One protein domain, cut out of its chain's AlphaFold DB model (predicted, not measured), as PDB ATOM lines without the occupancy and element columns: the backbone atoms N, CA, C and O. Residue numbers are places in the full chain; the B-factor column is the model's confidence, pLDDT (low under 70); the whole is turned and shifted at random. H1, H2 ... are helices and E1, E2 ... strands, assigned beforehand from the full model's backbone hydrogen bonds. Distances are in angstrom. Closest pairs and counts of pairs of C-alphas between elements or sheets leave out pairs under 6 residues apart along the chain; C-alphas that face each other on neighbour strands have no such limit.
ATOM      1  N   THR A   3     237.984  -6.822  66.177       79.62
ATOM      2  CA  THR A   3     237.791  -8.223  66.571       79.62
ATOM      3  C   THR A   3     239.089  -8.981  66.330       79.62
ATOM      4  O   THR A   3     239.737  -8.745  65.313       79.62
ATOM      5  N   THR A   4     239.454  -9.879  67.242       83.31
ATOM      6  CA  THR A   4     240.607 -10.775  67.085       83.31
ATOM      7  C   THR A   4     240.133 -12.161  66.649       83.31
ATOM      8  O   THR A   4     239.139 -12.659  67.179       83.31
ATOM      9  N   ALA A   5     240.826 -12.766  65.688       83.81
ATOM     10  CA  ALA A   5     240.622 -14.132  65.201       83.81
ATOM     11  C   ALA A   5     241.976 -14.820  64.969       83.81
ATOM     12  O   ALA A   5     243.007 -14.158  65.043       83.81
ATOM     13  N   TYR A   6     241.987 -16.117  64.662       83.31
ATOM     14  CA  TYR A   6     243.208 -16.869  64.357       83.31
ATOM     15  C   TYR A   6     243.215 -17.342  62.907       83.31
ATOM     16  O   TYR A   6     242.173 -17.681  62.345       83.31
ATOM     17  N   ALA A   7     244.395 -17.376  62.294       82.56
ATOM     18  CA  ALA A   7     244.554 -17.865  60.934       82.56
ATOM     19  C   ALA A   7     244.080 -19.324  60.838       82.56
ATOM     20  O   ALA A   7     244.452 -20.164  61.661       82.56
ATOM     21  N   GLY A   8     243.258 -19.618  59.829       75.50
ATOM     22  CA  GLY A   8     242.633 -20.931  59.643       75.50
ATOM     23  C   GLY A   8     241.326 -21.147  60.419       75.50
ATOM     24  O   GLY A   8     240.658 -22.155  60.190       75.50
ATOM     25  N   GLU A   9     240.921 -20.221  61.295       77.31
ATOM     26  CA  GLU A   9     239.648 -20.298  62.022       77.31
ATOM     27  C   GLU A   9     238.532 -19.472  61.351       77.31
ATOM     28  O   GLU A   9     238.799 -18.466  60.685       77.31
ATOM     29  N   PRO A  10     237.251 -19.855  61.538       75.25
ATOM     30  CA  PRO A  10     236.133 -19.020  61.135       75.25
ATOM     31  C   PRO A  10     236.117 -17.649  61.784       75.25
ATOM     32  O   PRO A  10     236.073 -17.541  63.008       75.25
ATOM     33  N   ILE A  11     235.944 -16.609  60.969       77.31
ATOM     34  CA  ILE A  11     235.429 -15.332  61.460       77.31
ATOM     35  C   ILE A  11     233.922 -15.305  61.226       77.31
ATOM     36  O   ILE A  11     233.446 -15.299  60.090       77.31
ATOM     37  N   LEU A  12     233.164 -15.280  62.319       77.75
ATOM     38  CA  LEU A  12     231.707 -15.248  62.275       77.75
ATOM     39  C   LEU A  12     231.211 -13.802  62.257       77.75
ATOM     40  O   LEU A  12     231.332 -13.071  63.241       77.75
ATOM     41  N   PHE A  13     230.605 -13.404  61.144       80.31
ATOM     42  CA  PHE A  13     229.918 -12.123  61.018       80.31
ATOM     43  C   PHE A  13     228.419 -12.303  61.235       80.31
ATOM     44  O   PHE A  13     227.823 -13.262  60.757       80.31
ATOM     45  N   ARG A  14     227.799 -11.340  61.923       84.31
ATOM     46  CA  ARG A  14     226.341 -11.183  61.934       84.31
ATOM     47  C   ARG A  14     225.984 -10.032  61.016       84.31
ATOM     48  O   ARG A  14     226.467  -8.917  61.226       84.31
ATOM     49  N   VAL A  15     225.141 -10.289  60.025       89.69
ATOM     50  CA  VAL A  15     224.689  -9.267  59.083       89.69
ATOM     51  C   VAL A  15     223.255  -8.893  59.421       89.69
ATOM     52  O   VAL A  15     222.433  -9.735  59.763       89.69
ATOM     53  N   ARG A  16     222.945  -7.599  59.368       94.12
ATOM     54  CA  ARG A  16     221.581  -7.104  59.558       94.12
ATOM     55  C   ARG A  16     221.283  -6.024  58.541       94.12
ATOM     56  O   ARG A  16     221.981  -5.014  58.490       94.12
ATOM     57  N   ILE A  17     220.224  -6.225  57.771       96.12
ATOM     58  CA  ILE A  17     219.640  -5.202  56.907       96.12
ATOM     59  C   ILE A  17     218.353  -4.727  57.577       96.12
ATOM     60  O   ILE A  17     217.455  -5.525  57.839       96.12
ATOM     61  N   GLY A  18     218.286  -3.433  57.888       97.25
ATOM     62  CA  GLY A  18     217.123  -2.800  58.505       97.25
ATOM     63  C   GLY A  18     216.242  -2.090  57.480       97.25
ATOM     64  O   GLY A  18     216.749  -1.394  56.603       97.25
ATOM     65  N   ASN A  19     214.925  -2.219  57.625       97.56
ATOM     66  CA  ASN A  19     213.959  -1.407  56.897       97.56
ATOM     67  C   ASN A  19     213.693  -0.104  57.658       97.56
ATOM     68  O   ASN A  19     212.979  -0.088  58.660       97.56
ATOM     69  N   THR A  20     214.261   1.003  57.187       96.25
ATOM     70  CA  THR A  20     214.055   2.331  57.785       96.25
ATOM     71  C   THR A  20     212.852   3.081  57.214       96.25
ATOM     72  O   THR A  20     212.547   4.168  57.705       96.25
ATOM     73  N   ALA A  21     212.174   2.525  56.207       94.81
ATOM     74  CA  ALA A  21     210.968   3.108  55.637       94.81
ATOM     75  C   ALA A  21     209.744   2.859  56.531       94.81
ATOM     76  O   ALA A  21     209.740   1.975  57.392       94.81
ATOM     77  N   ASP A  22     208.675   3.612  56.270       96.81
ATOM     78  CA  ASP A  22     207.385   3.475  56.960       96.81
ATOM     79  C   ASP A  22     206.463   2.430  56.304       96.81
ATOM     80  O   ASP A  22     205.343   2.195  56.754       96.81
ATOM     81  N   SER A  23     206.940   1.755  55.255       97.50
ATOM     82  CA  SER A  23     206.231   0.690  54.544       97.50
ATOM     83  C   SER A  23     207.023  -0.614  54.551       97.50
ATOM     84  O   SER A  23     208.250  -0.617  54.640       97.50
ATOM     85  N   ALA A  24     206.325  -1.744  54.425       97.94
ATOM     86  CA  ALA A  24     206.986  -3.033  54.258       97.94
ATOM     87  C   ALA A  24     207.748  -3.095  52.924       97.94
ATOM     88  O   ALA A  24     207.292  -2.546  51.920       97.94
ATOM     89  N   VAL A  25     208.872  -3.810  52.910       97.06
ATOM     90  CA  VAL A  25     209.722  -4.003  51.729       97.06
ATOM     91  C   VAL A  25     209.929  -5.494  51.501       97.06
ATOM     92  O   VAL A  25     210.138  -6.239  52.455       97.06
ATOM     93  N   THR A  26     209.874  -5.950  50.252       97.44
ATOM     94  CA  THR A  26     210.253  -7.326  49.916       97.44
ATOM     95  C   THR A  26     211.741  -7.381  49.602       97.44
ATOM     96  O   THR A  26     212.202  -6.685  48.707       97.44
ATOM     97  N   LEU A  27     212.493  -8.201  50.328       96.44
ATOM     98  CA  LEU A  27     213.906  -8.475  50.075       96.44
ATOM     99  C   LEU A  27     214.094  -9.966  49.800       96.44
ATOM    100  O   LEU A  27     213.156 -10.751  49.935       96.44
ATOM    101  N   VAL A  28     215.295 -10.341  49.374       95.38
ATOM    102  CA  VAL A  28     215.646 -11.731  49.057       95.38
ATOM    103  C   VAL A  28     216.828 -12.134  49.928       95.38
ATOM    104  O   VAL A  28     217.765 -11.340  50.083       95.38
ATOM    105  N   TYR A  29     216.772 -13.330  50.510       93.88
ATOM    106  CA  TYR A  29     217.930 -13.931  51.170       93.88
ATOM    107  C   TYR A  29     219.102 -14.053  50.190       93.88
ATOM    108  O   TYR A  29     218.922 -14.026  48.970       93.88
ATOM    109  N   ALA A  30     220.317 -14.167  50.718       90.38
ATOM    110  CA  ALA A  30     221.416 -14.663  49.914       90.38
ATOM    111  C   ALA A  30     221.036 -16.044  49.353       90.38
ATOM    112  O   ALA A  30     220.312 -16.818  49.983       90.38
ATOM    113  N   LEU A  31     221.442 -16.266  48.110       89.00
ATOM    114  CA  LEU A  31     221.240 -17.509  47.383       89.00
ATOM    115  C   LEU A  31     222.592 -18.144  47.091       89.00
ATOM    116  O   LEU A  31     223.610 -17.451  46.991       89.00
ATOM    117  N   ASP A  32     222.575 -19.428  46.771       83.50
ATOM    118  CA  ASP A  32     223.734 -20.093  46.190       83.50
ATOM    119  C   ASP A  32     224.288 -19.298  44.983       83.50
ATOM    120  O   ASP A  32     223.538 -18.874  44.091       83.50
ATOM    121  N   GLY A  33     225.600 -19.043  45.000       82.88
ATOM    122  CA  GLY A  33     226.326 -18.223  44.022       82.88
ATOM    123  C   GLY A  33     226.297 -16.703  44.243       82.88
ATOM    124  O   GLY A  33     226.913 -15.973  43.461       82.88
ATOM    125  N   SER A  34     225.614 -16.202  45.277       88.38
ATOM    126  CA  SER A  34     225.508 -14.757  45.565       88.38
ATOM    127  C   SER A  34     226.828 -14.124  46.006       88.38
ATOM    128  O   SER A  34     227.113 -12.973  45.668       88.38
ATOM    129  N   ASP A  35     227.637 -14.870  46.753       83.12
ATOM    130  CA  ASP A  35     228.936 -14.437  47.268       83.12
ATOM    131  C   ASP A  35     230.020 -14.401  46.186       83.12
ATOM    132  O   ASP A  35     230.864 -13.507  46.172       83.12
ATOM    133  N   GLY A  36     229.951 -15.332  45.235       80.25
ATOM    134  CA  GLY A  36     230.805 -15.376  44.048       80.25
ATOM    135  C   GLY A  36     230.352 -14.469  42.900       80.25
ATOM    136  O   GLY A  36     230.899 -14.574  41.805       80.25
ATOM    137  N   LEU A  37     229.338 -13.617  43.107       85.81
ATOM    138  CA  LEU A  37     228.735 -12.755  42.076       85.81
ATOM    139  C   LEU A  37     228.180 -13.516  40.855       85.81
ATOM    140  O   LEU A  37     227.947 -12.924  39.797       85.81
ATOM    141  N   LEU A  38     227.939 -14.820  40.989       84.44
ATOM    142  CA  LEU A  38     227.362 -15.656  39.935       84.44
ATOM    143  C   LEU A  38     225.850 -15.439  39.822       84.44
ATOM    144  O   LEU A  38     225.269 -15.646  38.756       84.44
ATOM    145  N   ARG A  39     225.226 -14.970  40.906       88.12
ATOM    146  CA  ARG A  39     223.782 -14.784  41.027       88.12
ATOM    147  C   ARG A  39     223.408 -13.515  41.783       88.12
ATOM    148  O   ARG A  39     224.251 -12.845  42.374       88.12
ATOM    149  N   VAL A  40     222.119 -13.204  41.738       91.38
ATOM    150  CA  VAL A  40     221.474 -12.090  42.426       91.38
ATOM    151  C   VAL A  40     220.489 -12.630  43.478       91.38
ATOM    152  O   VAL A  40     219.817 -13.618  43.173       91.38
ATOM    153  N   PRO A  41     220.342 -11.992  44.658       93.81
ATOM    154  CA  PRO A  41     221.073 -10.807  45.123       93.81
ATOM    155  C   PRO A  41     222.574 -11.065  45.207       93.81
ATOM    156  O   PRO A  41     222.990 -12.135  45.612       93.81
ATOM    157  N   ALA A  42     223.403 -10.094  44.826       92.62
ATOM    158  CA  ALA A  42     224.815 -10.188  45.177       92.62
ATOM    159  C   ALA A  42     224.906  -9.978  46.688       92.62
ATOM    160  O   ALA A  42     224.430  -8.956  47.179       92.62
ATOM    161  N   ALA A  43     225.484 -10.931  47.410       90.62
ATOM    162  CA  ALA A  43     225.607 -10.904  48.862       90.62
ATOM    163  C   ALA A  43     226.986 -11.444  49.223       90.62
ATOM    164  O   ALA A  43     227.189 -12.647  49.293       90.62
ATOM    165  N   TYR A  44     227.961 -10.560  49.383       86.88
ATOM    166  CA  TYR A  44     229.360 -10.958  49.497       86.88
ATOM    167  C   TYR A  44     230.096 -10.058  50.471       86.88
ATOM    168  O   TYR A  44     229.703  -8.917  50.720       86.88
ATOM    169  N   PHE A  45     231.201 -10.559  51.002       85.94
ATOM    170  CA  PHE A  45     232.126  -9.717  51.732       85.94
ATOM    171  C   PHE A  45     233.286  -9.303  50.842       85.94
ATOM    172  O   PHE A  45     233.662 -10.024  49.932       85.94
ATOM    173  N   SER A  46     233.860  -8.143  51.134       83.62
ATOM    174  CA  SER A  46     235.167  -7.738  50.634       83.62
ATOM    175  C   SER A  46     236.108  -7.587  51.819       83.62
ATOM    176  O   SER A  46     235.779  -6.845  52.752       83.62
ATOM    177  N   ALA A  47     237.272  -8.224  51.755       81.69
ATOM    178  CA  ALA A  47     238.359  -8.026  52.702       81.69
ATOM    179  C   ALA A  47     239.515  -7.292  52.015       81.69
ATOM    180  O   ALA A  47     239.963  -7.680  50.940       81.69
ATOM    181  N   GLN A  48     239.999  -6.227  52.642       82.12
ATOM    182  CA  GLN A  48     241.228  -5.550  52.249       82.12
ATOM    183  C   GLN A  48     242.250  -5.740  53.365       82.12
ATOM    184  O   GLN A  48     242.008  -5.306  54.494       82.12
ATOM    185  N   GLN A  49     243.385  -6.367  53.059       79.69
ATOM    186  CA  GLN A  49     244.505  -6.414  53.993       79.69
ATOM    187  C   GLN A  49     245.120  -5.015  54.096       79.69
ATOM    188  O   GLN A  49     245.382  -4.360  53.086       79.69
ATOM    189  N   LEU A  50     245.289  -4.527  55.321       79.12
ATOM    190  CA  LEU A  50     245.785  -3.178  55.593       79.12
ATOM    191  C   LEU A  50     247.310  -3.085  55.474       79.12
ATOM    192  O   LEU A  50     247.838  -2.002  55.226       79.12
ATOM    193  N   THR A  51     247.990  -4.224  55.580       68.62
ATOM    194  CA  THR A  51     249.436  -4.379  55.396       68.62
ATOM    195  C   THR A  51     249.658  -5.425  54.300       68.62
ATOM    196  O   THR A  51     248.983  -6.450  54.339       68.62
ATOM    197  N   PRO A  52     250.532  -5.212  53.301       52.69
ATOM    198  CA  PRO A  52     250.582  -6.079  52.128       52.69
ATOM    199  C   PRO A  52     251.014  -7.507  52.488       52.69
ATOM    200  O   PRO A  52     252.175  -7.760  52.799       52.69
ATOM    201  N   GLY A  53     250.076  -8.441  52.400       54.22
ATOM    202  CA  GLY A  53     250.313  -9.863  52.215       54.22
ATOM    203  C   GLY A  53     249.610 -10.304  50.931       54.22
ATOM    204  O   GLY A  53     248.638  -9.696  50.478       54.22
ATOM    205  N   LEU A  54     250.138 -11.335  50.279       48.59
ATOM    206  CA  LEU A  54     249.490 -11.914  49.108       48.59
ATOM    207  C   LEU A  54     248.302 -12.759  49.579       48.59
ATOM    208  O   LEU A  54     248.489 -13.825  50.162       48.59
ATOM    209  N   LEU A  55     247.083 -12.289  49.317       56.44
ATOM    210  CA  LEU A  55     245.893 -13.128  49.423       56.44
ATOM    211  C   LEU A  55     245.926 -14.156  48.285       56.44
ATOM    212  O   LEU A  55     246.071 -13.791  47.117       56.44
ATOM    213  N   GLN A  56     245.819 -15.443  48.621       53.38
ATOM    214  CA  GLN A  56     245.718 -16.495  47.611       53.38
ATOM    215  C   GLN A  56     244.412 -16.347  46.819       53.38
ATOM    216  O   GLN A  56     243.360 -16.044  47.382       53.38
ATOM    217  N   GLN A  57     244.492 -16.562  45.503       47.50
ATOM    218  CA  GLN A  57     243.312 -16.637  44.647       47.50
ATOM    219  C   GLN A  57     242.509 -17.898  44.962       47.50
ATOM    220  O   GLN A  57     243.065 -18.964  45.227       47.50
ATOM    221  N   GLU A  58     241.190 -17.767  44.927       55.78
ATOM    222  CA  GLU A  58     240.291 -18.850  45.297       55.78
ATOM    223  C   GLU A  58     240.201 -19.943  44.226       55.78
ATOM    224  O   GLU A  58     240.228 -19.641  43.029       55.78
ATOM    225  N   PRO A  59     240.027 -21.214  44.630       50.44
ATOM    226  CA  PRO A  59     239.696 -22.282  43.700       50.44
ATOM    227  C   PRO A  59     238.328 -22.035  43.045       50.44
ATOM    228  O   PRO A  59     237.395 -21.527  43.669       50.44
ATOM    229  N   GLY A  60     238.209 -22.422  41.772       53.19
ATOM    230  CA  GLY A  60     236.973 -22.287  40.999       53.19
ATOM    231  C   GLY A  60     235.783 -22.982  41.669       53.19
ATOM    232  O   GLY A  60     235.911 -24.072  42.226       53.19
ATOM    233  N   ARG A  61     234.610 -22.345  41.615       62.09
ATOM    234  CA  ARG A  61     233.365 -22.877  42.180       62.09
ATOM    235  C   ARG A  61     232.587 -23.700  41.161       62.09
ATOM    236  O   ARG A  61     232.597 -23.392  39.970       62.09
ATOM    237  N   CYS A  62     231.863 -24.711  41.644       61.56
ATOM    238  CA  CYS A  62     230.828 -25.374  40.851       61.56
ATOM    239  C   CYS A  62     229.760 -24.356  40.420       61.56
ATOM    240  O   CYS A  62     229.341 -23.518  41.211       61.56
ATOM    241  N   ILE A  63     229.324 -24.449  39.162       65.06
ATOM    242  CA  ILE A  63     228.427 -23.479  38.502       65.06
ATOM    243  C   ILE A  63     226.940 -23.882  38.648       65.06
ATOM    244  O   ILE A  63     226.044 -23.175  38.195       65.06
ATOM    245  N   CYS A  64     226.645 -25.018  39.287       72.56
ATOM    246  CA  CYS A  64     225.270 -25.465  39.512       72.56
ATOM    247  C   CYS A  64     224.647 -24.674  40.667       72.56
ATOM    248  O   CYS A  64     224.991 -24.916  41.817       72.56
ATOM    249  N   LEU A  65     223.738 -23.750  40.348       80.44
ATOM    250  CA  LEU A  65     223.030 -22.909  41.315       80.44
ATOM    251  C   LEU A  65     221.585 -23.395  41.442       80.44
ATOM    252  O   LEU A  65     220.922 -23.568  40.424       80.44
ATOM    253  N   ASN A  66     221.062 -23.576  42.652       83.12
ATOM    254  CA  ASN A  66     219.666 -24.010  42.844       83.12
ATOM    255  C   ASN A  66     218.659 -23.015  42.259       83.12
ATOM    256  O   ASN A  66     218.957 -21.830  42.178       83.12
ATOM    257  N   ASP A  67     217.447 -23.426  41.897       87.44
ATOM    258  CA  ASP A  67     216.431 -22.437  41.520       87.44
ATOM    259  C   ASP A  67     215.987 -21.593  42.727       87.44
ATOM    260  O   ASP A  67     216.006 -22.049  43.866       87.44
ATOM    261  N   ILE A  68     215.606 -20.340  42.466       91.00
ATOM    262  CA  ILE A  68     215.022 -19.434  43.472       91.00
ATOM    263  C   ILE A  68     213.553 -19.807  43.634       91.00
ATOM    264  O   ILE A  68     212.889 -20.089  42.639       91.00
ATOM    265  N   ASP A  69     213.017 -19.774  44.843       90.38
ATOM    266  CA  ASP A  69     211.628 -20.085  45.142       90.38
ATOM    267  C   ASP A  69     210.950 -19.012  46.006       90.38
ATOM    268  O   ASP A  69     211.538 -18.003  46.387       90.38
ATOM    269  N   SER A  70     209.660 -19.198  46.295       91.19
ATOM    270  CA  SER A  70     208.874 -18.236  47.080       91.19
ATOM    271  C   SER A  70     209.361 -18.064  48.519       91.19
ATOM    272  O   SER A  70     209.083 -17.040  49.136       91.19
ATOM    273  N   THR A  71     210.077 -19.046  49.065       91.50
ATOM    274  CA  THR A  71     210.632 -19.009  50.420       91.50
ATOM    275  C   THR A  71     211.951 -18.239  50.479       91.50
ATOM    276  O   THR A  71     212.490 -18.037  51.564       91.50
ATOM    277  N   ASP A  72     212.531 -17.842  49.341       93.00
ATOM    278  CA  ASP A  72     213.699 -16.946  49.285       93.00
ATOM    279  C   ASP A  72     213.332 -15.475  49.493       93.00
ATOM    280  O   ASP A  72     214.198 -14.648  49.780       93.00
ATOM    281  N   PHE A  73     212.048 -15.141  49.366       95.38
ATOM    282  CA  PHE A  73     211.546 -13.787  49.523       95.38
ATOM    283  C   PHE A  73     211.080 -13.556  50.954       95.38
ATOM    284  O   PHE A  73     210.263 -14.299  51.496       95.38
ATOM    285  N   ILE A  74     211.532 -12.455  51.541       95.44
ATOM    286  CA  ILE A  74     211.080 -11.990  52.845       95.44
ATOM    287  C   ILE A  74     210.345 -10.665  52.690       95.44
ATOM    288  O   ILE A  74     210.843  -9.715  52.089       95.44
ATOM    289  N   ARG A  75     209.141 -10.575  53.256       97.06
ATOM    290  CA  ARG A  75     208.450  -9.295  53.429       97.06
ATOM    291  C   ARG A  75     208.859  -8.708  54.771       97.06
ATOM    292  O   ARG A  75     208.352  -9.127  55.806       97.06
ATOM    293  N   LEU A  76     209.753  -7.730  54.738       97.06
ATOM    294  CA  LEU A  76     210.295  -7.062  55.908       97.06
ATOM    295  C   LEU A  76     209.375  -5.906  56.343       97.06
ATOM    296  O   LEU A  76     209.222  -4.944  55.583       97.06
ATOM    297  N   PRO A  77     208.748  -5.963  57.534       98.25
ATOM    298  CA  PRO A  77     207.917  -4.870  58.038       98.25
ATOM    299  C   PRO A  77     208.698  -3.556  58.216       98.25
ATOM    300  O   PRO A  77     209.932  -3.578  58.265       98.25
ATOM    301  N   PRO A  78     208.007  -2.406  58.340       98.31
ATOM    302  CA  PRO A  78     208.635  -1.156  58.765       98.31
ATOM    303  C   PRO A  78     209.423  -1.351  60.060       98.31
ATOM    304  O   PRO A  78     208.959  -2.040  60.968       98.31
ATOM    305  N   ARG A  79     210.606  -0.736  60.153       97.31
ATOM    306  CA  ARG A  79     211.485  -0.752  61.341       97.31
ATOM    307  C   ARG A  79     212.020  -2.128  61.759       97.31
ATOM    308  O   ARG A  79     212.744  -2.215  62.746       97.31
ATOM    309  N   ALA A  80     211.722  -3.188  61.011       97.69
ATOM    310  CA  ALA A  80     212.271  -4.518  61.246       97.69
ATOM    311  C   ALA A  80     213.660  -4.680  60.608       97.69
ATOM    312  O   ALA A  80     214.073  -3.897  59.750       97.69
ATOM    313  N   SER A  81     214.373  -5.734  61.003       96.75
ATOM    314  CA  SER A  81     215.634  -6.144  60.383       96.75
ATOM    315  C   SER A  81     215.635  -7.636  60.080       96.75
ATOM    316  O   SER A  81     215.018  -8.393  60.824       96.75
ATOM    317  N   PHE A  82     216.379  -8.050  59.061       93.75
ATOM    318  CA  PHE A  82     216.642  -9.462  58.776       93.75
ATOM    319  C   PHE A  82     218.127  -9.700  58.499       93.75
ATOM    320  O   PHE A  82     218.860  -8.764  58.156       93.75
ATOM    321  N   ASP A  83     218.559 -10.947  58.669       92.38
ATOM    322  CA  ASP A  83     219.889 -11.403  58.276       92.38
ATOM    323  C   ASP A  83     219.791 -12.068  56.891       92.38
ATOM    324  O   ASP A  83     219.127 -13.100  56.757       92.38
ATOM    325  N   PRO A  84     220.413 -11.499  55.840       91.62
ATOM    326  CA  PRO A  84     220.363 -12.086  54.506       91.62
ATOM    327  C   PRO A  84     221.023 -13.468  54.436       91.62
ATOM    328  O   PRO A  84     220.752 -14.193  53.488       91.62
ATOM    329  N   LEU A  85     221.852 -13.844  55.411       86.56
ATOM    330  CA  LEU A  85     222.580 -15.114  55.437       86.56
ATOM    331  C   LEU A  85     221.861 -16.205  56.255       86.56
ATOM    332  O   LEU A  85     222.349 -17.326  56.339       86.56
ATOM    333  N   GLU A  86     220.700 -15.915  56.853       83.50
ATOM    334  CA  GLU A  86     219.993 -16.839  57.761       83.50
ATOM    335  C   GLU A  86     219.541 -18.143  57.081       83.50
ATOM    336  O   GLU A  86     219.537 -19.209  57.699       83.50
ATOM    337  N   LYS A  87     219.178 -18.081  55.793       75.75
ATOM    338  CA  LYS A  87     218.663 -19.233  55.036       75.75
ATOM    339  C   LYS A  87     219.759 -20.190  54.542       75.75
ATOM    340  O   LYS A  87     219.465 -21.326  54.165       75.75
ATOM    341  N   GLU A  88     221.023 -19.782  54.619       63.94
ATOM    342  CA  GLU A  88     222.178 -20.548  54.128       63.94
ATOM    343  C   GLU A  88     222.461 -21.830  54.942       63.94
ATOM    344  O   GLU A  88     223.352 -22.603  54.617       63.94
ATOM    345  N   ALA A  89     221.658 -22.173  55.955       45.88
ATOM    346  CA  ALA A  89     221.757 -23.475  56.625       45.88
ATOM    347  C   ALA A  89     221.539 -24.687  55.682       45.88
ATOM    348  O   ALA A  89     221.863 -25.814  56.057       45.88
ATOM    349  N   LYS A  90     221.009 -24.485  54.464       43.16
ATOM    350  CA  LYS A  90     220.867 -25.538  53.439       43.16
ATOM    351  C   LYS A  90     222.006 -25.588  52.413       43.16
ATOM    352  O   LYS A  90     222.151 -26.615  51.755       43.16
ATOM    353  N   TYR A  91     222.823 -24.539  52.294       47.91
ATOM    354  CA  TYR A  91     223.862 -24.422  51.269       47.91
ATOM    355  C   TYR A  91     225.108 -23.788  51.877       47.91
ATOM    356  O   TYR A  91     225.045 -22.752  52.519       47.91
ATOM    357  N   SER A  92     226.269 -24.430  51.741       48.00
ATOM    358  CA  SER A  92     227.486 -23.893  52.348       48.00
ATOM    359  C   SER A  92     227.876 -22.584  51.662       48.00
ATOM    360  O   SER A  92     228.563 -22.611  50.641       48.00
ATOM    361  N   PHE A  93     227.484 -21.455  52.253       51.09
ATOM    362  CA  PHE A  93     227.987 -20.122  51.939       51.09
ATOM    363  C   PHE A  93     229.471 -20.060  52.312       51.09
ATOM    364  O   PHE A  93     229.880 -19.567  53.364       51.09
ATOM    365  N   LYS A  94     230.308 -20.683  51.484       53.34
ATOM    366  CA  LYS A  94     231.754 -20.674  51.652       53.34
ATOM    367  C   LYS A  94     232.239 -19.321  51.173       53.34
ATOM    368  O   LYS A  94     232.733 -19.241  50.065       53.34
ATOM    369  N   ILE A  95     232.098 -18.259  51.966       56.59
ATOM    370  CA  ILE A  95     232.733 -16.974  51.642       56.59
ATOM    371  C   ILE A  95     234.235 -17.182  51.772       56.59
ATOM    372  O   ILE A  95     234.828 -17.000  52.833       56.59
ATOM    373  N   SER A  96     234.848 -17.602  50.684       49.72
ATOM    374  CA  SER A  96     236.222 -18.071  50.628       49.72
ATOM    375  C   SER A  96     237.244 -16.950  50.873       49.72
ATOM    376  O   SER A  96     238.405 -17.243  51.135       49.72
ATOM    377  N   GLN A  97     236.791 -15.685  50.908       50.50
ATOM    378  CA  GLN A  97     237.575 -14.501  51.275       50.50
ATOM    379  C   GLN A  97     237.654 -14.270  52.789       50.50
ATOM    380  O   GLN A  97     238.436 -13.442  53.240       50.50
ATOM    381  N   ILE A  98     236.798 -14.924  53.574       56.50
ATOM    382  CA  ILE A  98     236.687 -14.733  55.028       56.50
ATOM    383  C   ILE A  98     236.777 -16.061  55.780       56.50
ATOM    384  O   ILE A  98     237.140 -16.091  56.954       56.50
ATOM    385  N   TYR A  99     236.479 -17.166  55.102       58.19
ATOM    386  CA  TYR A  99     236.347 -18.479  55.695       58.19
ATOM    387  C   TYR A  99     236.967 -19.571  54.814       58.19
ATOM    388  O   TYR A  99     236.566 -19.699  53.656       58.19
ATOM    389  N   PRO A 100     237.836 -20.454  55.340       56.56
ATOM    390  CA  PRO A 100     238.684 -20.361  56.537       56.56
ATOM    391  C   PRO A 100     240.125 -19.933  56.176       56.56
ATOM    392  O   PRO A 100     241.093 -20.587  56.551       56.56
ATOM    393  N   THR A 101     240.289 -18.887  55.363       67.00
ATOM    394  CA  THR A 101     241.524 -18.692  54.574       67.00
ATOM    395  C   THR A 101     242.313 -17.430  54.889       67.00
ATOM    396  O   THR A 101     243.406 -17.293  54.345       67.00
ATOM    397  N   LEU A 102     241.808 -16.506  55.719       75.94
ATOM    398  CA  LEU A 102     242.522 -15.249  55.956       75.94
ATOM    399  C   LEU A 102     243.862 -15.519  56.663       75.94
ATOM    400  O   LEU A 102     243.863 -16.051  57.778       75.94
ATOM    401  N   PRO A 103     245.005 -15.153  56.049       81.19
ATOM    402  CA  PRO A 103     246.302 -15.206  56.714       81.19
ATOM    403  C   PRO A 103     246.355 -14.257  57.916       81.19
ATOM    404  O   PRO A 103     245.535 -13.346  58.034       81.19
ATOM    405  N   ALA A 104     247.366 -14.408  58.769       85.25
ATOM    406  CA  ALA A 104     247.610 -13.449  59.842       85.25
ATOM    407  C   ALA A 104     247.790 -12.015  59.299       85.25
ATOM    408  O   ALA A 104     248.386 -11.806  58.238       85.25
ATOM    409  N   GLY A 105     247.274 -11.027  60.028       86.94
ATOM    410  CA  GLY A 105     247.357  -9.613  59.672       86.94
ATOM    411  C   GLY A 105     246.097  -8.817  59.998       86.94
ATOM    412  O   GLY A 105     245.117  -9.339  60.527       86.94
ATOM    413  N   ASP A 106     246.130  -7.530  59.666       88.38
ATOM    414  CA  ASP A 106     245.016  -6.613  59.888       88.38
ATOM    415  C   ASP A 106     244.170  -6.441  58.627       88.38
ATOM    416  O   ASP A 106     244.683  -6.149  57.543       88.38
ATOM    417  N   TYR A 107     242.854  -6.555  58.785       87.00
ATOM    418  CA  TYR A 107     241.889  -6.515  57.694       87.00
ATOM    419  C   TYR A 107     240.808  -5.467  57.915       87.00
ATOM    420  O   TYR A 107     240.296  -5.263  59.017       87.00
ATOM    421  N   ALA A 108     240.415  -4.843  56.811       89.50
ATOM    422  CA  ALA A 108     239.234  -4.015  56.667       89.50
ATOM    423  C   ALA A 108     238.167  -4.803  55.896       89.50
ATOM    424  O   ALA A 108     238.333  -5.076  54.708       89.50
ATOM    425  N   ILE A 109     237.075  -5.167  56.569       87.75
ATOM    426  CA  ILE A 109     236.033  -6.042  56.024       87.75
ATOM    427  C   ILE A 109     234.698  -5.303  55.921       87.75
ATOM    428  O   ILE A 109     234.266  -4.621  56.854       87.75
ATOM    429  N   ARG A 110     234.027  -5.455  54.776       90.62
ATOM    430  CA  ARG A 110     232.665  -4.962  54.523       90.62
ATOM    431  C   ARG A 110     231.810  -6.053  53.908       90.62
ATOM    432  O   ARG A 110     232.307  -6.828  53.100       90.62
ATOM    433  N   PHE A 111     230.528  -6.047  54.240       91.81
ATOM    434  CA  PHE A 111     229.500  -6.800  53.541       91.81
ATOM    435  C   PHE A 111     228.819  -5.914  52.496       91.81
ATOM    436  O   PHE A 111     228.573  -4.728  52.735       91.81
ATOM    437  N   HIS A 112     228.492  -6.497  51.351       93.94
ATOM    438  CA  HIS A 112     227.801  -5.861  50.240       93.94
ATOM    439  C   HIS A 112     226.546  -6.661  49.922       93.94
ATOM    440  O   HIS A 112     226.601  -7.884  49.825       93.94
ATOM    441  N   TYR A 113     225.437  -5.958  49.712       95.62
ATOM    442  CA  TYR A 113     224.178  -6.533  49.252       95.62
ATOM    443  C   TYR A 113     223.648  -5.727  48.067       95.62
ATOM    444  O   TYR A 113     223.572  -4.500  48.143       95.62
ATOM    445  N   SER A 114     223.284  -6.377  46.963       96.88
ATOM    446  CA  SER A 114     222.785  -5.683  45.773       96.88
ATOM    447  C   SER A 114     221.721  -6.475  45.029       96.88
ATOM    448  O   SER A 114     221.908  -7.643  44.700       96.88
ATOM    449  N   THR A 115     220.639  -5.785  44.683       96.75
ATOM    450  CA  THR A 115     219.521  -6.264  43.854       96.75
ATOM    451  C   THR A 115     219.401  -5.453  42.557       96.75
ATOM    452  O   THR A 115     218.356  -5.441  41.912       96.75
ATOM    453  N   LEU A 116     220.459  -4.726  42.177       95.06
ATOM    454  CA  LEU A 116     220.438  -3.814  41.028       95.06
ATOM    455  C   LEU A 116     220.364  -4.517  39.665       95.06
ATOM    456  O   LEU A 116     220.082  -3.847  38.676       95.06
ATOM    457  N   GLU A 117     220.638  -5.821  39.595       91.06
ATOM    458  CA  GLU A 117     220.727  -6.560  38.334       91.06
ATOM    459  C   GLU A 117     219.385  -6.570  37.577       91.06
ATOM    460  O   GLU A 117     218.406  -7.152  38.064       91.06
ATOM    461  N   PRO A 118     219.322  -5.955  36.382       83.69
ATOM    462  CA  PRO A 118     218.105  -5.937  35.579       83.69
ATOM    463  C   PRO A 118     217.779  -7.279  34.905       83.69
ATOM    464  O   PRO A 118     216.605  -7.520  34.619       83.69
ATOM    465  N   GLN A 119     218.769  -8.131  34.624       86.50
ATOM    466  CA  GLN A 119     218.571  -9.398  33.918       86.50
ATOM    467  C   GLN A 119     217.992 -10.451  34.862       86.50
ATOM    468  O   GLN A 119     218.658 -10.929  35.781       86.50
ATOM    469  N   GLN A 120     216.741 -10.841  34.624       84.38
ATOM    470  CA  GLN A 120     216.027 -11.786  35.484       84.38
ATOM    471  C   GLN A 120     216.672 -13.174  35.481       84.38
ATOM    472  O   GLN A 120     216.597 -13.882  36.476       84.38
ATOM    473  N   GLU A 121     217.342 -13.558  34.399       85.75
ATOM    474  CA  GLU A 121     218.027 -14.840  34.241       85.75
ATOM    475  C   GLU A 121     219.088 -15.049  35.327       85.75
ATOM    476  O   GLU A 121     219.191 -16.146  35.878       85.75
ATOM    477  N   ARG A 122     219.795 -13.981  35.723       86.69
ATOM    478  CA  ARG A 122     220.797 -14.014  36.801       86.69
ATOM    479  C   ARG A 122     220.204 -14.239  38.191       86.69
ATOM    480  O   ARG A 122     220.957 -14.436  39.136       86.69
ATOM    481  N   TRP A 123     218.880 -14.238  38.328       90.31
ATOM    482  CA  TRP A 123     218.185 -14.598  39.562       90.31
ATOM    483  C   TRP A 123     217.725 -16.053  39.576       90.31
ATOM    484  O   TRP A 123     217.447 -16.573  40.647       90.31
ATOM    485  N   MET A 124     217.608 -16.723  38.426       88.00
ATOM    486  CA  MET A 124     216.781 -17.933  38.316       88.00
ATOM    487  C   MET A 124     217.478 -19.224  38.735       88.00
ATOM    488  O   MET A 124     216.766 -20.135  39.128       88.00
ATOM    489  N   GLY A 125     218.812 -19.281  38.719       83.94
ATOM    490  CA  GLY A 125     219.546 -20.526  38.963       83.94
ATOM    491  C   GLY A 125     219.454 -21.504  37.786       83.94
ATOM    492  O   GLY A 125     218.978 -21.153  36.698       83.94
ATOM    493  N   TRP A 126     219.959 -22.718  37.994       77.94
ATOM    494  CA  TRP A 126     219.959 -23.808  37.028       77.94
ATOM    495  C   TRP A 126     219.602 -25.146  37.695       77.94
ATOM    496  O   TRP A 126     220.471 -25.875  38.167       77.94
ATOM    497  N   SER A 127     218.323 -25.522  37.649       71.25
ATOM    498  CA  SER A 127     217.904 -26.892  37.978       71.25
ATOM    499  C   SER A 127     218.085 -27.884  36.826       71.25
ATOM    500  O   SER A 127     217.823 -27.579  35.655       71.25
ATOM    501  N   SER A 128     218.468 -29.112  37.173       75.25
ATOM    502  CA  SER A 128     218.449 -30.272  36.281       75.25
ATOM    503  C   SER A 128     217.046 -30.887  36.177       75.25
ATOM    504  O   SER A 128     216.201 -30.712  37.053       75.25
ATOM    505  N   LEU A 129     216.796 -31.605  35.077       77.38
ATOM    506  CA  LEU A 129     215.573 -32.382  34.863       77.38
ATOM    507  C   LEU A 129     215.507 -33.539  35.885       77.38
ATOM    508  O   LEU A 129     216.433 -34.354  35.899       77.38
ATOM    509  N   PRO A 130     214.445 -33.649  36.706       80.69
ATOM    510  CA  PRO A 130     214.240 -34.808  37.572       80.69
ATOM    511  C   PRO A 130     214.045 -36.099  36.756       80.69
ATOM    512  O   PRO A 130     213.448 -36.042  35.680       80.69
ATOM    513  N   PRO A 131     214.518 -37.262  37.241       80.88
ATOM    514  CA  PRO A 131     214.479 -38.519  36.485       80.88
ATOM    515  C   PRO A 131     213.059 -39.064  36.252       80.88
ATOM    516  O   PRO A 131     212.854 -39.876  35.356       80.88
ATOM    517  N   ASP A 132     212.092 -38.628  37.054       88.81
ATOM    518  CA  ASP A 132     210.701 -39.083  37.098       88.81
ATOM    519  C   ASP A 132     209.717 -38.139  36.382       88.81
ATOM    520  O   ASP A 132     208.510 -38.365  36.419       88.81
ATOM    521  N   VAL A 133     210.215 -37.086  35.727       88.00
ATOM    522  CA  VAL A 133     209.390 -36.068  35.061       88.00
ATOM    523  C   VAL A 133     209.713 -36.039  33.572       88.00
ATOM    524  O   VAL A 133     210.877 -35.976  33.173       88.00
ATOM    525  N   THR A 134     208.688 -36.045  32.718       91.94
ATOM    526  CA  THR A 134     208.910 -35.901  31.273       91.94
ATOM    527  C   THR A 134     209.491 -34.520  30.949       91.94
ATOM    528  O   THR A 134     209.274 -33.531  31.655       91.94
ATOM    529  N   GLN A 135     210.213 -34.402  29.832       89.44
ATOM    530  CA  GLN A 135     210.777 -33.112  29.423       89.44
ATOM    531  C   GLN A 135     209.696 -32.029  29.232       89.44
ATOM    532  O   GLN A 135     209.946 -30.852  29.502       89.44
ATOM    533  N   GLU A 136     208.503 -32.410  28.772       91.50
ATOM    534  CA  GLU A 136     207.372 -31.501  28.578       91.50
ATOM    535  C   GLU A 136     206.816 -30.989  29.913       91.50
ATOM    536  O   GLU A 136     206.712 -29.775  30.113       91.50
ATOM    537  N   GLU A 137     206.550 -31.891  30.860       89.31
ATOM    538  CA  GLU A 137     206.090 -31.534  32.206       89.31
ATOM    539  C   GLU A 137     207.102 -30.641  32.926       89.31
ATOM    540  O   GLU A 137     206.724 -29.641  33.546       89.31
ATOM    541  N   TRP A 138     208.396 -30.946  32.794       86.94
ATOM    542  CA  TRP A 138     209.465 -30.125  33.352       86.94
ATOM    543  C   TRP A 138     209.467 -28.715  32.768       86.94
ATOM    544  O   TRP A 138     209.495 -27.739  33.515       86.94
ATOM    545  N   ARG A 139     209.368 -28.571  31.439       88.06
ATOM    546  CA  ARG A 139     209.286 -27.252  30.789       88.06
ATOM    547  C   ARG A 139     208.067 -26.466  31.267       88.06
ATOM    548  O   ARG A 139     208.198 -25.280  31.575       88.06
ATOM    549  N   ALA A 140     206.906 -27.110  31.375       89.31
ATOM    550  CA  ALA A 140     205.684 -26.474  31.859       89.31
ATOM    551  C   ALA A 140     205.793 -26.047  33.336       89.31
ATOM    552  O   ALA A 140     205.362 -24.949  33.703       89.31
ATOM    553  N   ARG A 141     206.395 -26.883  34.192       87.06
ATOM    554  CA  ARG A 141     206.658 -26.571  35.604       87.06
ATOM    555  C   ARG A 141     207.638 -25.409  35.744       87.06
ATOM    556  O   ARG A 141     207.310 -24.430  36.408       87.06
ATOM    557  N   THR A 142     208.781 -25.475  35.069       87.75
ATOM    558  CA  THR A 142     209.818 -24.436  35.100       87.75
ATOM    559  C   THR A 142     209.298 -23.107  34.566       87.75
ATOM    560  O   THR A 142     209.596 -22.063  35.141       87.75
ATOM    561  N   LYS A 143     208.469 -23.117  33.515       90.31
ATOM    562  CA  LYS A 143     207.825 -21.900  33.003       90.31
ATOM    563  C   LYS A 143     206.936 -21.242  34.060       90.31
ATOM    564  O   LYS A 143     207.147 -20.071  34.367       90.31
ATOM    565  N   ARG A 144     206.001 -21.997  34.652       89.06
ATOM    566  CA  ARG A 144     205.096 -21.489  35.702       89.06
ATOM    567  C   ARG A 144     205.863 -20.977  36.920       89.06
ATOM    568  O   ARG A 144     205.566 -19.901  37.431       89.06
ATOM    569  N   HIS A 145     206.872 -21.729  37.352       89.81
ATOM    570  CA  HIS A 145     207.747 -21.352  38.459       89.81
ATOM    571  C   HIS A 145     208.464 -20.027  38.188       89.81
ATOM    572  O   HIS A 145     208.350 -19.085  38.969       89.81
ATOM    573  N   ARG A 146     209.128 -19.908  37.032       90.88
ATOM    574  CA  ARG A 146     209.829 -18.680  36.635       90.88
ATOM    575  C   ARG A 146     208.880 -17.492  36.512       90.88
ATOM    576  O   ARG A 146     209.244 -16.397  36.920       90.88
ATOM    577  N   GLU A 147     207.672 -17.673  35.987       92.44
ATOM    578  CA  GLU A 147     206.657 -16.612  35.948       92.44
ATOM    579  C   GLU A 147     206.269 -16.134  37.355       92.44
ATOM    580  O   GLU A 147     206.263 -14.927  37.605       92.44
ATOM    581  N   ALA A 148     206.032 -17.054  38.294       91.88
ATOM    582  CA  ALA A 148     205.719 -16.709  39.680       91.88
ATOM    583  C   ALA A 148     206.877 -15.965  40.368       91.88
ATOM    584  O   ALA A 148     206.659 -14.936  41.009       91.88
ATOM    585  N   VAL A 149     208.117 -16.431  40.191       92.31
ATOM    586  CA  VAL A 149     209.316 -15.753  40.711       92.31
ATOM    587  C   VAL A 149     209.443 -14.349  40.126       92.31
ATOM    588  O   VAL A 149     209.673 -13.395  40.865       92.31
ATOM    589  N   ARG A 150     209.256 -14.180  38.810       92.50
ATOM    590  CA  ARG A 150     209.338 -12.864  38.155       92.50
ATOM    591  C   ARG A 150     208.364 -11.857  38.755       92.50
ATOM    592  O   ARG A 150     208.742 -10.708  38.967       92.50
ATOM    593  N   GLN A 151     207.140 -12.281  39.063       93.31
ATOM    594  CA  GLN A 151     206.155 -11.422  39.727       93.31
ATOM    595  C   GLN A 151     206.604 -11.004  41.134       93.31
ATOM    596  O   GLN A 151     206.344  -9.878  41.555       93.31
ATOM    597  N   GLN A 152     207.299 -11.877  41.866       94.12
ATOM    598  CA  GLN A 152     207.856 -11.527  43.174       94.12
ATOM    599  C   GLN A 152     209.062 -10.589  43.051       94.12
ATOM    600  O   GLN A 152     209.134  -9.604  43.784       94.12
ATOM    601  N   LEU A 153     209.951 -10.816  42.078       94.19
ATOM    602  CA  LEU A 153     211.105  -9.951  41.804       94.19
ATOM    603  C   LEU A 153     210.703  -8.512  41.466       94.19
ATOM    604  O   LEU A 153     211.416  -7.585  41.831       94.19
ATOM    605  N   GLN A 154     209.543  -8.296  40.842       93.81
ATOM    606  CA  GLN A 154     209.011  -6.947  40.603       93.81
ATOM    607  C   GLN A 154     208.754  -6.152  41.895       93.81
ATOM    608  O   GLN A 154     208.711  -4.926  41.856       93.81
ATOM    609  N   ARG A 155     208.578  -6.833  43.035       94.94
ATOM    610  CA  ARG A 155     208.367  -6.214  44.355       94.94
ATOM    611  C   ARG A 155     209.673  -5.966  45.105       94.94
ATOM    612  O   ARG A 155     209.658  -5.284  46.128       94.94
ATOM    613  N   VAL A 156     210.779  -6.535  44.628       96.00
ATOM    614  CA  VAL A 156     212.097  -6.351  45.229       96.00
ATOM    615  C   VAL A 156     212.628  -4.989  44.783       96.00
ATOM    616  O   VAL A 156     212.767  -4.749  43.581       96.00
ATOM    617  N   PRO A 157     212.924  -4.063  45.712       95.62
ATOM    618  CA  PRO A 157     213.473  -2.777  45.334       95.62
ATOM    619  C   PRO A 157     214.874  -2.981  44.766       95.62
ATOM    620  O   PRO A 157     215.620  -3.862  45.200       95.62
ATOM    621  N   ARG A 158     215.262  -2.121  43.830       95.62
ATOM    622  CA  ARG A 158     216.632  -2.070  43.321       95.62
ATOM    623  C   ARG A 158     217.484  -1.274  44.296       95.62
ATOM    624  O   ARG A 158     217.401  -0.049  44.330       95.62
ATOM    625  N   VAL A 159     218.290  -1.964  45.091       96.25
ATOM    626  CA  VAL A 159     219.132  -1.352  46.119       96.25
ATOM    627  C   VAL A 159     220.563  -1.850  46.020       96.25
ATOM    628  O   VAL A 159     220.824  -2.969  45.580       96.25
ATOM    629  N   ARG A 160     221.488  -1.009  46.477       97.38
ATOM    630  CA  ARG A 160     222.869  -1.374  46.776       97.38
ATOM    631  C   ARG A 160     223.170  -0.924  48.195       97.38
ATOM    632  O   ARG A 160     223.135   0.268  48.484       97.38
ATOM    633  N   LEU A 161     223.453  -1.882  49.061       97.12
ATOM    634  CA  LEU A 161     223.759  -1.674  50.466       97.12
ATOM    635  C   LEU A 161     225.199  -2.098  50.731       97.12
ATOM    636  O   LEU A 161     225.684  -3.090  50.186       97.12
ATOM    637  N   VAL A 162     225.870  -1.341  51.591       96.50
ATOM    638  CA  VAL A 162     227.219  -1.639  52.068       96.50
ATOM    639  C   VAL A 162     227.195  -1.501  53.582       96.50
ATOM    640  O   VAL A 162     226.679  -0.511  54.102       96.50
ATOM    641  N   SER A 163     227.717  -2.495  54.296       95.06
ATOM    642  CA  SER A 163     227.772  -2.455  55.756       95.06
ATOM    643  C   SER A 163     228.749  -1.391  56.258       95.06
ATOM    644  O   SER A 163     229.611  -0.881  55.533       95.06
ATOM    645  N   ASN A 164     228.689  -1.125  57.562       94.75
ATOM    646  CA  ASN A 164     229.806  -0.499  58.253       94.75
ATOM    647  C   ASN A 164     231.091  -1.327  58.071       94.75
ATOM    648  O   ASN A 164     231.056  -2.537  57.836       94.75
ATOM    649  N   LEU A 165     232.234  -0.653  58.196       92.50
ATOM    650  CA  LEU A 165     233.539  -1.298  58.172       92.50
ATOM    651  C   LEU A 165     233.788  -2.026  59.500       92.50
ATOM    652  O   LEU A 165     233.656  -1.421  60.567       92.50
ATOM    653  N   VAL A 166     234.201  -3.289  59.427       90.69
ATOM    654  CA  VAL A 166     234.704  -4.057  60.570       90.69
ATOM    655  C   VAL A 166     236.207  -4.230  60.410       90.69
ATOM    656  O   VAL A 166     236.683  -4.583  59.333       90.69
ATOM    657  N   ARG A 167     236.960  -3.945  61.474       91.50
ATOM    658  CA  ARG A 167     238.401  -4.202  61.513       91.50
ATOM    659  C   ARG A 167     238.642  -5.523  62.222       91.50
ATOM    660  O   ARG A 167     238.147  -5.707  63.334       91.50
ATOM    661  N   VAL A 168     239.384  -6.415  61.584       87.75
ATOM    662  CA  VAL A 168     239.730  -7.720  62.152       87.75
ATOM    663  C   VAL A 168     241.238  -7.854  62.195       87.75
ATOM    664  O   VAL A 168     241.898  -7.631  61.186       87.75
ATOM    665  N   HIS A 169     241.759  -8.207  63.363       90.31
ATOM    666  CA  HIS A 169     243.133  -8.645  63.529       90.31
ATOM    667  C   HIS A 169     243.147 -10.173  63.529       90.31
ATOM    668  O   HIS A 169     242.453 -10.794  64.334       90.31
ATOM    669  N   VAL A 170     243.893 -10.774  62.611       87.94
ATOM    670  CA  VAL A 170     244.078 -12.222  62.534       87.94
ATOM    671  C   VAL A 170     245.458 -12.551  63.087       87.94
ATOM    672  O   VAL A 170     246.473 -12.164  62.511       87.94
ATOM    673  N   GLU A 171     245.496 -13.261  64.205       88.94
ATOM    674  CA  GLU A 171     246.716 -13.803  64.792       88.94
ATOM    675  C   GLU A 171     247.182 -15.045  64.008       88.94
ATOM    676  O   GLU A 171     246.379 -15.693  63.328       88.94
ATOM    677  N   PRO A 172     248.473 -15.416  64.075       86.19
ATOM    678  CA  PRO A 172     248.954 -16.694  63.551       86.19
ATOM    679  C   PRO A 172     248.140 -17.883  64.074       86.19
ATOM    680  O   PRO A 172     247.578 -17.825  65.167       86.19
ATOM    681  N   ALA A 173     248.088 -18.974  63.307       83.69
ATOM    682  CA  ALA A 173     247.356 -20.174  63.706       83.69
ATOM    683  C   ALA A 173     247.820 -20.664  65.087       83.69
ATOM    684  O   ALA A 173     249.020 -20.693  65.376       83.69
ATOM    685  N   ARG A 174     246.873 -21.068  65.941       80.31
ATOM    686  CA  ARG A 174     247.208 -21.655  67.242       80.31
ATOM    687  C   ARG A 174     247.950 -22.971  67.029       80.31
ATOM    688  O   ARG A 174     247.515 -23.806  66.235       80.31
TER     689      ARG A 174
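What this domain is: This is residues 3 to 174 of the 183 residues of an uncharacterized protein of Hymenobacter elongatus (UniProt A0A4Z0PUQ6). With little regular structure, this is a strongly twisted five-strand wall round E5, with ribbon E2 E4 and helix H3 beyond one end. Of the 172 printed residues 67 are in E1 E2 E3 E4 H1 E5 H2 H3 E6 E7, mixed in class. It is only just compact, close to loose: radius of gyration of the C-alphas 18.3 A, spans 56 by 44 by 25 A.

How they stand to each other: Begin at E5, residues 105 to 114: antiparallel E3, residues 42 to 49, lies on one side, N 46 to O 110 being 2.8 A; antiparallel E7, residues 166 to 171, on the other, N 107 to O 168 being 2.8 A. H3, residues 135 to 153, apart from E5, has every O i to N i+4 pair within hydrogen-bond range.

Where its parts are: Find C-alpha 105 at (247.357, -9.613, 59.672); E5 runs 28.5 A to C-alpha 114 at (222.785, -5.683, 45.773).

The domain as a whole: Residues 50 to 72 are a long link; pLDDT is under 70 at residues 51 to 63 and 88 to 101.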